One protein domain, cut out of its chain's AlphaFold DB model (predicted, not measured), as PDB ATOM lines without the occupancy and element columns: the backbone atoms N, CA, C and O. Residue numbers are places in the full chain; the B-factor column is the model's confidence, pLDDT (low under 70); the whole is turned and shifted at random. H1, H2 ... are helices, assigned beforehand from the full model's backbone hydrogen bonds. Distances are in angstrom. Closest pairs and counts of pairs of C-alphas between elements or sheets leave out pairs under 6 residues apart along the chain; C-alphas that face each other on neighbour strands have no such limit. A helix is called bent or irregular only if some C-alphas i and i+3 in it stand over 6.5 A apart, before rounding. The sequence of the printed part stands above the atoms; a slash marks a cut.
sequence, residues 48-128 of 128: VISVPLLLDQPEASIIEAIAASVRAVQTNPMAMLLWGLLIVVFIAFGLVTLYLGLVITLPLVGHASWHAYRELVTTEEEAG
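What this domain is: This is residues 48 to 128 of the 128 residues of the protein "DUF2189 domain-containing protein" of Rhodospirillales bacterium (UniProt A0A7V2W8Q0). Two long helices, H3 and H4, make a helical hairpin that gives the domain its length, and a third helix, H2, crosses at the end of the hairpin away from its turn. The short H1 packs on H2 and on residues 114 to 117 of H4, while H3 and H4 touch nearer their turn. The printed part has 81 residues with four named helices, in the order H1, H2, H3, H4, and no named strand; the class is all helix. It is only just compact, close to loose, with a radius of gyration of the C-alphas of 14.0 A, and elongated, spanning 44 by 28 by 18 A.

How they stand to each other: H1, residues 50 to 56, touches H2, residues 62 to 75, opposite ways at a steep tilt of 66 degrees; their closest C-alphas, those of Ser 50 and Ala 65, are 4.5 A apart. H1 only just touches H4, residues 102 to 126, with 3 pairs of C-alphas within 8 A, about perpendicular at 82 degrees; the closest are those of Pro 52 and Trp 114, 6.8 A apart. H2 and H4 are close but not clearly touching, about perpendicular at 83 degrees, with the C-alphas of Ala 72 and Leu 120 closest at 6.8 A. H2 is also close to but not clearly touching H3, residues 77 to 96, about perpendicular at 74 degrees; the closest C-alphas are those of Val 73 and Met 80, 5.8 A apart. H3 and H4 form a helical hairpin, opposite ways at a shallow tilt of 11 degrees. They touch through residues 87 to 95 of H3 and 102 to 109 of H4, with the C-alphas of Gly 94 and Leu 102 closest at 4.5 A. H1 and H3 are apart. The helix packing is mostly crossed, but only just: one of the three touching pairs is at a shallow tilt. In H1, H2 and H3 every O i to N i+4 pair is within hydrogen-bond range; in H4, 20 of 21 are.

Where its parts are: H1 begins with C-alpha 50 at (10.676, -26.074, 12.984), and its 7 residues measure 10.0 A from first to last C-alpha. The 14 residues of H2 measure 19.9 A. H3 has 20 residues and measures 28.2 A, from C-alpha 77 at (-3.800, -19.621, 8.646). H4, with 25 residues, is the longest helix at 35.5 A and ends with C-alpha 126 at (10.920, -10.260, 2.111). It is neither bent nor irregular, but only just: C-alphas 103 and 106 are 6.0 A apart.

The domain as a whole: The two C-alphas farthest apart, those of Leu 98 and Gly 128, are 45.8 A apart. The printed part has no cut and ends at the chain's last residue, 128. The three links are tight. The mean pLDDT of the printed part is 90.8, and residues 123 to 128 are under 70.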
ATOM      1  N   VAL A  48       5.661 -27.905  12.154       95.12
ATOM      2  CA  VAL A  48       5.537 -27.958  10.690       95.12
ATOM      3  C   VAL A  48       6.682 -27.256   9.950       95.12
ATOM      4  O   VAL A  48       7.115 -27.760   8.917       95.12
ATOM      5  N   ILE A  49       7.222 -26.163  10.502       95.50
ATOM      6  CA  ILE A  49       8.394 -25.456   9.952       95.50
ATOM      7  C   ILE A  49       9.657 -25.684  10.785       95.50
ATOM      8  O   ILE A  49      10.759 -25.655  10.249       95.50
ATOM      9  N   SER A  50       9.526 -25.984  12.078       94.81
ATOM     10  CA  SER A  50      10.676 -26.074  12.984       94.81
ATOM     11  C   SER A  50      11.706 -27.118  12.555       94.81
ATOM     12  O   SER A  50      12.903 -26.858  12.599       94.81
ATOM     13  N   VAL A  51      11.253 -28.307  12.141       93.19
ATOM     14  CA  VAL A  51      12.156 -29.393  11.727       93.19
ATOM     15  C   VAL A  51      12.933 -29.042  10.454       93.19
ATOM     16  O   VAL A  51      14.159 -29.112  10.506       93.19
ATOM     17  N   PRO A  52      12.293 -28.676   9.323       92.38
ATOM     18  CA  PRO A  52      13.042 -28.315   8.124       92.38
ATOM     19  C   PRO A  52      13.929 -27.085   8.343       92.38
ATOM     20  O   PRO A  52      15.051 -27.094   7.853       92.38
ATOM     21  N   LEU A  53      13.494 -26.101   9.142       93.81
ATOM     22  CA  LEU A  53      14.304 -24.926   9.472       93.81
ATOM     23  C   LEU A  53      15.596 -25.312  10.194       93.81
ATOM     24  O   LEU A  53      16.666 -24.896   9.775       93.81
ATOM     25  N   LEU A  54      15.524 -26.151  11.230       94.56
ATOM     26  CA  LEU A  54      16.718 -26.606  11.957       94.56
ATOM     27  C   LEU A  54      17.654 -27.475  11.102       94.56
ATOM     28  O   LEU A  54      18.846 -27.563  11.388       94.56
ATOM     29  N   LEU A  55      17.122 -28.157  10.083       92.94
ATOM     30  CA  LEU A  55      17.924 -28.948   9.145       92.94
ATOM     31  C   LEU A  55      18.608 -28.079   8.084       92.94
ATOM     32  O   LEU A  55      19.712 -28.405   7.655       92.94
ATOM     33  N   ASP A  56      17.939 -27.016   7.648       93.88
ATOM     34  CA  ASP A  56      18.419 -26.075   6.636       93.88
ATOM     35  C   ASP A  56      19.365 -25.020   7.236       93.88
ATOM     36  O   ASP A  56      20.339 -24.631   6.596       93.88
ATOM     37  N   GLN A  57      19.129 -24.623   8.492       92.38
ATOM     38  CA  GLN A  57      19.907 -23.647   9.263       92.38
ATOM     39  C   GLN A  57      20.407 -24.270  10.581       92.38
ATOM     40  O   GLN A  57      19.772 -24.112  11.629       92.38
ATOM     41  N   PRO A  58      21.547 -24.984  10.564       90.38
ATOM     42  CA  PRO A  58      22.074 -25.688  11.738       90.38
ATOM     43  C   PRO A  58      22.410 -24.785  12.936       90.38
ATOM     44  O   PRO A  58      22.490 -25.266  14.066       90.38
ATOM     45  N   GLU A  59      22.651 -23.497  12.699       92.50
ATOM     46  CA  GLU A  59      22.914 -22.482  13.721       92.50
ATOM     47  C   GLU A  59      21.657 -21.956  14.430       92.50
ATOM     48  O   GLU A  59      21.781 -21.359  15.503       92.50
ATOM     49  N   ALA A  60      20.464 -22.174  13.867       92.81
ATOM     50  CA  ALA A  60      19.217 -21.696  14.448       92.81
ATOM     51  C   ALA A  60      18.897 -22.434  15.754       92.81
ATOM     52  O   ALA A  60      19.047 -23.654  15.880       92.81
ATOM     53  N   SER A  61      18.411 -21.702  16.754       96.38
ATOM     54  CA  SER A  61      17.974 -22.311  18.007       96.38
ATOM     55  C   SER A  61      16.586 -22.948  17.870       96.38
ATOM     56  O   SER A  61      15.728 -22.501  17.110       96.38
ATOM     57  N   ILE A  62      16.308 -23.974  18.684       95.44
ATOM     58  CA  ILE A  62      14.990 -24.641  18.713       95.44
ATOM     59  C   ILE A  62      13.861 -23.643  19.025       95.44
ATOM     60  O   ILE A  62      12.759 -23.766  18.495       95.44
ATOM     61  N   ILE A  63      14.126 -22.656  19.885       96.81
ATOM     62  CA  ILE A  63      13.131 -21.647  20.270       96.81
ATOM     63  C   ILE A  63      12.802 -20.739  19.081       96.81
ATOM     64  O   ILE A  63      11.625 -20.475  18.842       96.81
ATOM     65  N   GLU A  64      13.810 -20.303  18.321       94.75
ATOM     66  CA  GLU A  64      13.612 -19.525  17.090       94.75
ATOM     67  C   GLU A  64      12.822 -20.326  16.055       94.75
ATOM     68  O   GLU A  64      11.850 -19.816  15.503       94.75
ATOM     69  N   ALA A  65      13.160 -21.604  15.868       95.62
ATOM     70  CA  ALA A  65      12.466 -22.487  14.937       95.62
ATOM     71  C   ALA A  65      10.972 -22.645  15.280       95.62
ATOM     72  O   ALA A  65      10.107 -22.500  14.413       95.62
ATOM     73  N   ILE A  66      10.652 -22.869  16.563       97.12
ATOM     74  CA  ILE A  66       9.263 -22.944  17.042       97.12
ATOM     75  C   ILE A  66       8.547 -21.606  16.844       97.12
ATOM     76  O   ILE A  66       7.398 -21.590  16.400       97.12
ATOM     77  N   ALA A  67       9.202 -20.487  17.166       95.88
ATOM     78  CA  ALA A  67       8.618 -19.161  17.006       95.88
ATOM     79  C   ALA A  67       8.296 -18.857  15.534       95.88
ATOM     80  O   ALA A  67       7.197 -18.378  15.251       95.88
ATOM     81  N   ALA A  68       9.200 -19.198  14.613       94.75
ATOM     82  CA  ALA A  68       8.985 -19.090  13.172       94.75
ATOM     83  C   ALA A  68       7.822 -19.981  12.711       94.75
ATOM     84  O   ALA A  68       6.915 -19.520  12.027       94.75
ATOM     85  N   SER A  69       7.760 -21.234  13.173       95.69
ATOM     86  CA  SER A  69       6.660 -22.149  12.837       95.69
ATOM     87  C   SER A  69       5.297 -21.627  13.289       95.69
ATOM     88  O   SER A  69       4.337 -21.622  12.516       95.69
ATOM     89  N   VAL A  70       5.206 -21.124  14.522       96.75
ATOM     90  CA  VAL A  70       3.966 -20.531  15.035       96.75
ATOM     91  C   VAL A  70       3.609 -19.264  14.256       96.75
ATOM     92  O   VAL A  70       2.439 -19.073  13.920       96.75
ATOM     93  N   ARG A  71       4.595 -18.415  13.938       95.50
ATOM     94  CA  ARG A  71       4.385 -17.201  13.144       95.50
ATOM     95  C   ARG A  71       3.866 -17.533  11.748       95.50
ATOM     96  O   ARG A  71       2.853 -16.960  11.365       95.50
ATOM     97  N   ALA A  72       4.456 -18.503  11.053       94.75
ATOM     98  CA  ALA A  72       4.010 -18.956   9.736       94.75
ATOM     99  C   ALA A  72       2.542 -19.424   9.738       94.75
ATOM    100  O   ALA A  72       1.770 -19.095   8.834       94.75
ATOM    101  N   VAL A  73       2.116 -20.143  10.786       96.38
ATOM    102  CA  VAL A  73       0.710 -20.549  10.955       96.38
ATOM    103  C   VAL A  73      -0.212 -19.359  11.217       96.38
ATOM    104  O   VAL A  73      -1.332 -19.334  10.710       96.38
ATOM    105  N   GLN A  74       0.237 -18.361  11.979       95.88
ATOM    106  CA  GLN A  74      -0.557 -17.167  12.281       95.88
ATOM    107  C   GLN A  74      -0.666 -16.198  11.100       95.88
ATOM    108  O   GLN A  74      -1.711 -15.573  10.931       95.88
ATOM    109  N   THR A  75       0.386 -16.066  10.289       95.12
ATOM    110  CA  THR A  75       0.408 -15.183   9.115       95.12
ATOM    111  C   THR A  75      -0.376 -15.774   7.946       95.12
ATOM    112  O   THR A  75      -1.053 -15.032   7.237       95.12
ATOM    113  N   ASN A  76      -0.362 -17.104   7.784       93.31
ATOM    114  CA  ASN A  76      -1.007 -17.806   6.671       93.31
ATOM    115  C   ASN A  76      -1.986 -18.910   7.132       93.31
ATOM    116  O   ASN A  76      -1.878 -20.061   6.695       93.31
ATOM    117  N   PRO A  77      -2.991 -18.603   7.974       93.44
ATOM    118  CA  PRO A  77      -3.800 -19.621   8.646       93.44
ATOM    119  C   PRO A  77      -4.578 -20.508   7.670       93.44
ATOM    120  O   PRO A  77      -4.657 -21.716   7.865       93.44
ATOM    121  N   MET A  78      -5.122 -19.940   6.591       95.12
ATOM    122  CA  MET A  78      -5.901 -20.708   5.614       95.12
ATOM    123  C   MET A  78      -5.030 -21.680   4.812       95.12
ATOM    124  O   MET A  78      -5.412 -22.836   4.634       95.12
ATOM    125  N   ALA A  79      -3.853 -21.232   4.363       93.94
ATOM    126  CA  ALA A  79      -2.910 -22.081   3.639       93.94
ATOM    127  C   ALA A  79      -2.381 -23.204   4.543       93.94
ATOM    128  O   ALA A  79      -2.351 -24.364   4.137       93.94
ATOM    129  N   MET A  80      -2.062 -22.881   5.798       95.25
ATOM    130  CA  MET A  80      -1.551 -23.850   6.765       95.25
ATOM    131  C   MET A  80      -2.620 -24.853   7.212       95.25
ATOM    132  O   MET A  80      -2.333 -26.041   7.337       95.25
ATOM    133  N   LEU A  81      -3.880 -24.437   7.363       95.31
ATOM    134  CA  LEU A  81      -4.984 -25.371   7.614       95.31
ATOM    135  C   LEU A  81      -5.214 -26.320   6.435       95.31
ATOM    136  O   LEU A  81      -5.384 -27.521   6.648       95.31
ATOM    137  N   LEU A  82      -5.191 -25.806   5.200       95.88
ATOM    138  CA  LEU A  82      -5.287 -26.643   4.004       95.88
ATOM    139  C   LEU A  82      -4.128 -27.643   3.946       95.88
ATOM    140  O   LEU A  82      -4.354 -28.828   3.705       95.88
ATOM    141  N   TRP A  83      -2.903 -27.188   4.212       95.69
ATOM    142  CA  TRP A  83      -1.726 -28.047   4.217       95.69
ATOM    143  C   TRP A  83      -1.810 -29.140   5.289       95.69
ATOM    144  O   TRP A  83      -1.621 -30.320   4.989       95.69
ATOM    145  N   GLY A  84      -2.183 -28.779   6.519       95.38
ATOM    146  CA  GLY A  84      -2.430 -29.738   7.595       95.38
ATOM    147  C   GLY A  84      -3.493 -30.776   7.224       95.38
ATOM    148  O   GLY A  84      -3.295 -31.970   7.448       95.38
ATOM    149  N   LEU A  85      -4.589 -30.350   6.587       95.88
ATOM    150  CA  LEU A  85      -5.639 -31.257   6.119       95.88
ATOM    151  C   LEU A  85      -5.130 -32.217   5.035       95.88
ATOM    152  O   LEU A  85      -5.434 -33.409   5.088       95.88
ATOM    153  N   LEU A  86      -4.338 -31.728   4.076       96.00
ATOM    154  CA  LEU A  86      -3.738 -32.566   3.038       96.00
ATOM    155  C   LEU A  86      -2.834 -33.639   3.646       96.00
ATOM    156  O   LEU A  86      -2.962 -34.806   3.278       96.00
ATOM    157  N   ILE A  87      -1.990 -33.281   4.619       95.19
ATOM    158  CA  ILE A  87      -1.162 -34.249   5.352       95.19
ATOM    159  C   ILE A  87      -2.046 -35.324   5.994       95.19
ATOM    160  O   ILE A  87      -1.790 -36.513   5.808       95.19
ATOM    161  N   VAL A  88      -3.109 -34.932   6.705       95.31
ATOM    162  CA  VAL A  88      -4.037 -35.881   7.343       95.31
ATOM    163  C   VAL A  88      -4.646 -36.837   6.317       95.31
ATOM    164  O   VAL A  88      -4.629 -38.046   6.538       95.31
ATOM    165  N   VAL A  89      -5.138 -36.328   5.184       95.50
ATOM    166  CA  VAL A  89      -5.744 -37.145   4.117       95.50
ATOM    167  C   VAL A  89      -4.733 -38.126   3.528       95.50
ATOM    168  O   VAL A  89      -5.027 -39.312   3.384       95.50
ATOM    169  N   PHE A  90      -3.529 -37.651   3.224       94.94
ATOM    170  CA  PHE A  90      -2.460 -38.459   2.655       94.94
ATOM    171  C   PHE A  90      -2.027 -39.586   3.597       94.94
ATOM    172  O   PHE A  90      -1.927 -40.745   3.181       94.94
ATOM    173  N   ILE A  91      -1.818 -39.271   4.877       94.25
ATOM    174  CA  ILE A  91      -1.453 -40.261   5.891       94.25
ATOM    175  C   ILE A  91      -2.601 -41.243   6.125       94.25
ATOM    176  O   ILE A  91      -2.364 -42.448   6.119       94.25
ATOM    177  N   ALA A  92      -3.845 -40.768   6.250       93.94
ATOM    178  CA  ALA A  92      -5.015 -41.631   6.398       93.94
ATOM    179  C   ALA A  92      -5.158 -42.602   5.218       93.94
ATOM    180  O   ALA A  92      -5.368 -43.795   5.430       93.94
ATOM    181  N   PHE A  93      -4.961 -42.127   3.985       94.50
ATOM    182  CA  PHE A  93      -4.932 -42.978   2.796       94.50
ATOM    183  C   PHE A  93      -3.843 -44.056   2.898       94.50
ATOM    184  O   PHE A  93      -4.119 -45.241   2.705       94.50
ATOM    185  N   GLY A  94      -2.622 -43.674   3.284       92.75
ATOM    186  CA  GLY A  94      -1.527 -44.622   3.493       92.75
ATOM    187  C   GLY A  94      -1.841 -45.678   4.560       92.75
ATOM    188  O   GLY A  94      -1.557 -46.858   4.356       92.75
ATOM    189  N   LEU A  95      -2.492 -45.290   5.660       93.56
ATOM    190  CA  LEU A  95      -2.917 -46.205   6.724       93.56
ATOM    191  C   LEU A  95      -4.003 -47.183   6.255       93.56
ATOM    192  O   LEU A  95      -3.882 -48.382   6.500       93.56
ATOM    193  N   VAL A  96      -5.029 -46.699   5.542       94.38
ATOM    194  CA  VAL A  96      -6.138 -47.526   5.022       94.38
ATOM    195  C   VAL A  96      -5.635 -48.615   4.071       94.38
ATOM    196  O   VAL A  96      -6.160 -49.725   4.068       94.38
ATOM    197  N   THR A  97      -4.565 -48.348   3.322       91.25
ATOM    198  CA  THR A  97      -3.900 -49.343   2.458       91.25
ATOM    199  C   THR A  97      -3.013 -50.349   3.216       91.25
ATOM    200  O   THR A  97      -2.052 -50.872   2.655       91.25
ATOM    201  N   LEU A  98      -3.304 -50.612   4.497       91.44
ATOM    202  CA  LEU A  98      -2.506 -51.462   5.391       91.44
ATOM    203  C   LEU A  98      -1.032 -51.033   5.438       91.44
ATOM    204  O   LEU A  98      -0.127 -51.859   5.353       91.44
ATOM    205  N   TYR A  99      -0.798 -49.723   5.560       91.50
ATOM    206  CA  TYR A  99       0.523 -49.083   5.617       91.50
ATOM    207  C   TYR A  99       1.354 -49.133   4.320       91.50
ATOM    208  O   TYR A  99       2.338 -48.402   4.225       91.50
ATOM    209  N   LEU A 100       0.976 -49.910   3.295       92.06
ATOM    210  CA  LEU A 100       1.735 -49.992   2.036       92.06
ATOM    211  C   LEU A 100       1.788 -48.651   1.296       92.06
ATOM    212  O   LEU A 100       2.835 -48.268   0.775       92.06
ATOM    213  N   GLY A 101       0.688 -47.899   1.296       89.25
ATOM    214  CA  GLY A 101       0.622 -46.578   0.674       89.25
ATOM    215  C   GLY A 101       1.574 -45.566   1.309       89.25
ATOM    216  O   GLY A 101       2.020 -44.652   0.621       89.25
ATOM    217  N   LEU A 102       1.981 -45.759   2.573       92.06
ATOM    218  CA  LEU A 102       2.941 -44.871   3.237       92.06
ATOM    219  C   LEU A 102       4.309 -44.847   2.552       92.06
ATOM    220  O   LEU A 102       4.980 -43.822   2.618       92.06
ATOM    221  N   VAL A 103       4.694 -45.913   1.840       94.75
ATOM    222  CA  VAL A 103       5.938 -45.944   1.050       94.75
ATOM    223  C   VAL A 103       5.971 -44.813   0.022       94.75
ATOM    224  O   VAL A 103       7.032 -44.259  -0.242       94.75
ATOM    225  N   ILE A 104       4.814 -44.449  -0.534       93.50
ATOM    226  CA  ILE A 104       4.678 -43.372  -1.520       93.50
ATOM    227  C   ILE A 104       4.298 -42.065  -0.824       93.50
ATOM    228  O   ILE A 104       4.859 -41.009  -1.116       93.50
ATOM    229  N   THR A 105       3.362 -42.129   0.121       93.88
ATOM    230  CA  THR A 105       2.847 -40.950   0.812       93.88
ATOM    231  C   THR A 105       3.932 -40.214   1.593       93.88
ATOM    232  O   THR A 105       4.009 -38.993   1.506       93.88
ATOM    233  N   LEU A 106       4.768 -40.924   2.356       92.88
ATOM    234  CA  LEU A 106       5.791 -40.295   3.194       92.88
ATOM    235  C   LEU A 106       6.798 -39.466   2.379       92.88
ATOM    236  O   LEU A 106       6.967 -38.292   2.710       92.88
ATOM    237  N   PRO A 107       7.435 -39.991   1.312       93.69
ATOM    238  CA  PRO A 107       8.334 -39.178   0.498       93.69
ATOM    239  C   PRO A 107       7.603 -38.044  -0.228       93.69
ATOM    240  O   PRO A 107       8.152 -36.949  -0.328       93.69
ATOM    241  N   LEU A 108       6.361 -38.260  -0.682       93.44
ATOM    242  CA  LEU A 108       5.563 -37.215  -1.328       93.44
ATOM    243  C   LEU A 108       5.283 -36.044  -0.376       93.44
ATOM    244  O   LEU A 108       5.554 -34.892  -0.716       93.44
ATOM    245  N   VAL A 109       4.770 -36.340   0.820       93.94
ATOM    246  CA  VAL A 109       4.476 -35.338   1.852       93.94
ATOM    247  C   VAL A 109       5.760 -34.670   2.324       93.94
ATOM    248  O   VAL A 109       5.775 -33.457   2.475       93.94
ATOM    249  N   GLY A 110       6.851 -35.418   2.512       92.25
ATOM    250  CA  GLY A 110       8.144 -34.851   2.896       92.25
ATOM    251  C   GLY A 110       8.666 -33.840   1.873       92.25
ATOM    252  O   GLY A 110       9.018 -32.721   2.236       92.25
ATOM    253  N   HIS A 111       8.649 -34.199   0.587       93.31
ATOM    254  CA  HIS A 111       9.076 -33.302  -0.484       93.31
ATOM    255  C   HIS A 111       8.169 -32.069  -0.590       93.31
ATOM    256  O   HIS A 111       8.657 -30.948  -0.694       93.31
ATOM    257  N   ALA A 112       6.851 -32.243  -0.520       92.12
ATOM    258  CA  ALA A 112       5.918 -31.122  -0.570       92.12
ATOM    259  C   ALA A 112       6.010 -30.213   0.673       92.12
ATOM    260  O   ALA A 112       5.969 -28.996   0.526       92.12
ATOM    261  N   SER A 113       6.237 -30.771   1.869       92.06
ATOM    262  CA  SER A 113       6.513 -29.998   3.090       92.06
ATOM    263  C   SER A 113       7.801 -29.190   2.970       92.06
ATOM    264  O   SER A 113       7.846 -28.062   3.445       92.06
ATOM    265  N   TRP A 114       8.835 -29.733   2.316       91.31
ATOM    266  CA  TRP A 114      10.061 -28.987   2.027       91.31
ATOM    267  C   TRP A 114       9.797 -27.791   1.107       91.31
ATOM    268  O   TRP A 114      10.300 -26.699   1.357       91.31
ATOM    269  N   HIS A 115       8.972 -27.965   0.072       90.12
ATOM    270  CA  HIS A 115       8.579 -26.852  -0.802       90.12
ATOM    271  C   HIS A 115       7.750 -25.802  -0.065       90.12
ATOM    272  O   HIS A 115       8.077 -24.622  -0.150       90.12
ATOM    273  N   ALA A 116       6.752 -26.224   0.716       88.50
ATOM    274  CA  ALA A 116       5.955 -25.320   1.543       88.50
ATOM    275  C   ALA A 116       6.829 -24.539   2.538       88.50
ATOM    276  O   ALA A 116       6.670 -23.331   2.685       88.50
ATOM    277  N   TYR A 117       7.792 -25.209   3.181       91.81
ATOM    278  CA  TYR A 117       8.784 -24.576   4.050       91.81
ATOM    279  C   TYR A 117       9.560 -23.473   3.325       91.81
ATOM    280  O   TYR A 117       9.617 -22.346   3.811       91.81
ATOM    281  N   ARG A 118      10.127 -23.787   2.153       87.19
ATOM    282  CA  ARG A 118      10.934 -22.829   1.391       87.19
ATOM    283  C   ARG A 118      10.129 -21.595   1.007       87.19
ATOM    284  O   ARG A 118      10.630 -20.496   1.181       87.19
ATOM    285  N   GLU A 119       8.902 -21.777   0.528       86.31
ATOM    286  CA  GLU A 119       8.023 -20.668   0.138       86.31
ATOM    287  C   GLU A 119       7.683 -19.760   1.333       86.31
ATOM    288  O   GLU A 119       7.765 -18.531   1.239       86.31
ATOM    289  N   LEU A 120       7.378 -20.356   2.490       85.00
ATOM    290  CA  LEU A 120       7.041 -19.616   3.707       85.00
ATOM    291  C   LEU A 120       8.228 -18.822   4.259       85.00
ATOM    292  O   LEU A 120       8.056 -17.652   4.591       85.00
ATOM    293  N   VAL A 121       9.426 -19.411   4.313       82.31
ATOM    294  CA  VAL A 121      10.625 -18.708   4.804       82.31
ATOM    295  C   VAL A 121      11.062 -17.600   3.848       82.31
ATOM    296  O   VAL A 121      11.361 -16.503   4.307       82.31
ATOM    297  N   THR A 122      11.018 -17.822   2.527       78.88
ATOM    298  CA  THR A 122      11.325 -16.747   1.562       78.88
ATOM    299  C   THR A 122      10.376 -15.559   1.705       78.88
ATOM    300  O   THR A 122      10.795 -14.415   1.589       78.88
ATOM    301  N   THR A 123       9.108 -15.821   2.034       66.69
ATOM    302  CA  THR A 123       8.120 -14.760   2.265       66.69
ATOM    303  C   THR A 123       8.409 -13.982   3.556       66.69
ATOM    304  O   THR A 123       8.139 -12.784   3.622       66.69
ATOM    305  N   GLU A 124       8.957 -14.628   4.593       66.19
ATOM    306  CA  GLU A 124       9.347 -13.947   5.834       66.19
ATOM    307  C   GLU A 124      10.581 -13.050   5.654       66.19
ATOM    308  O   GLU A 124      10.595 -11.952   6.211       66.19
ATOM    309  N   GLU A 125      11.577 -13.464   4.864       63.69
ATOM    310  CA  GLU A 125      12.752 -12.629   4.553       63.69
ATOM    311  C   GLU A 125      12.380 -11.355   3.780       63.69
ATOM    312  O   GLU A 125      12.957 -10.300   4.022       63.69
ATOM    313  N   GLU A 126      11.396 -11.423   2.877       61.03
ATOM    314  CA  GLU A 126      10.920 -10.260   2.111       61.03
ATOM    315  C   GLU A 126      10.066  -9.283   2.942       61.03
ATOM    316  O   GLU A 126       9.896  -8.124   2.557       61.03
ATOM    317  N   ALA A 127       9.504  -9.742   4.065       57.53
ATOM    318  CA  ALA A 127       8.618  -8.961   4.926       57.53
ATOM    319  C   ALA A 127       9.329  -8.279   6.117       57.53
ATOM    320  O   ALA A 127       8.669  -7.541   6.859       57.53
ATOM    321  N   GLY A 128      10.626  -8.542   6.324       47.34
ATOM    322  CA  GLY A 128      11.478  -7.943   7.365       47.34
ATOM    323  C   GLY A 128      12.313  -6.769   6.866       47.34
ATOM    324  O   GLY A 128      12.500  -5.825   7.668       47.34
TER     325      GLY A 128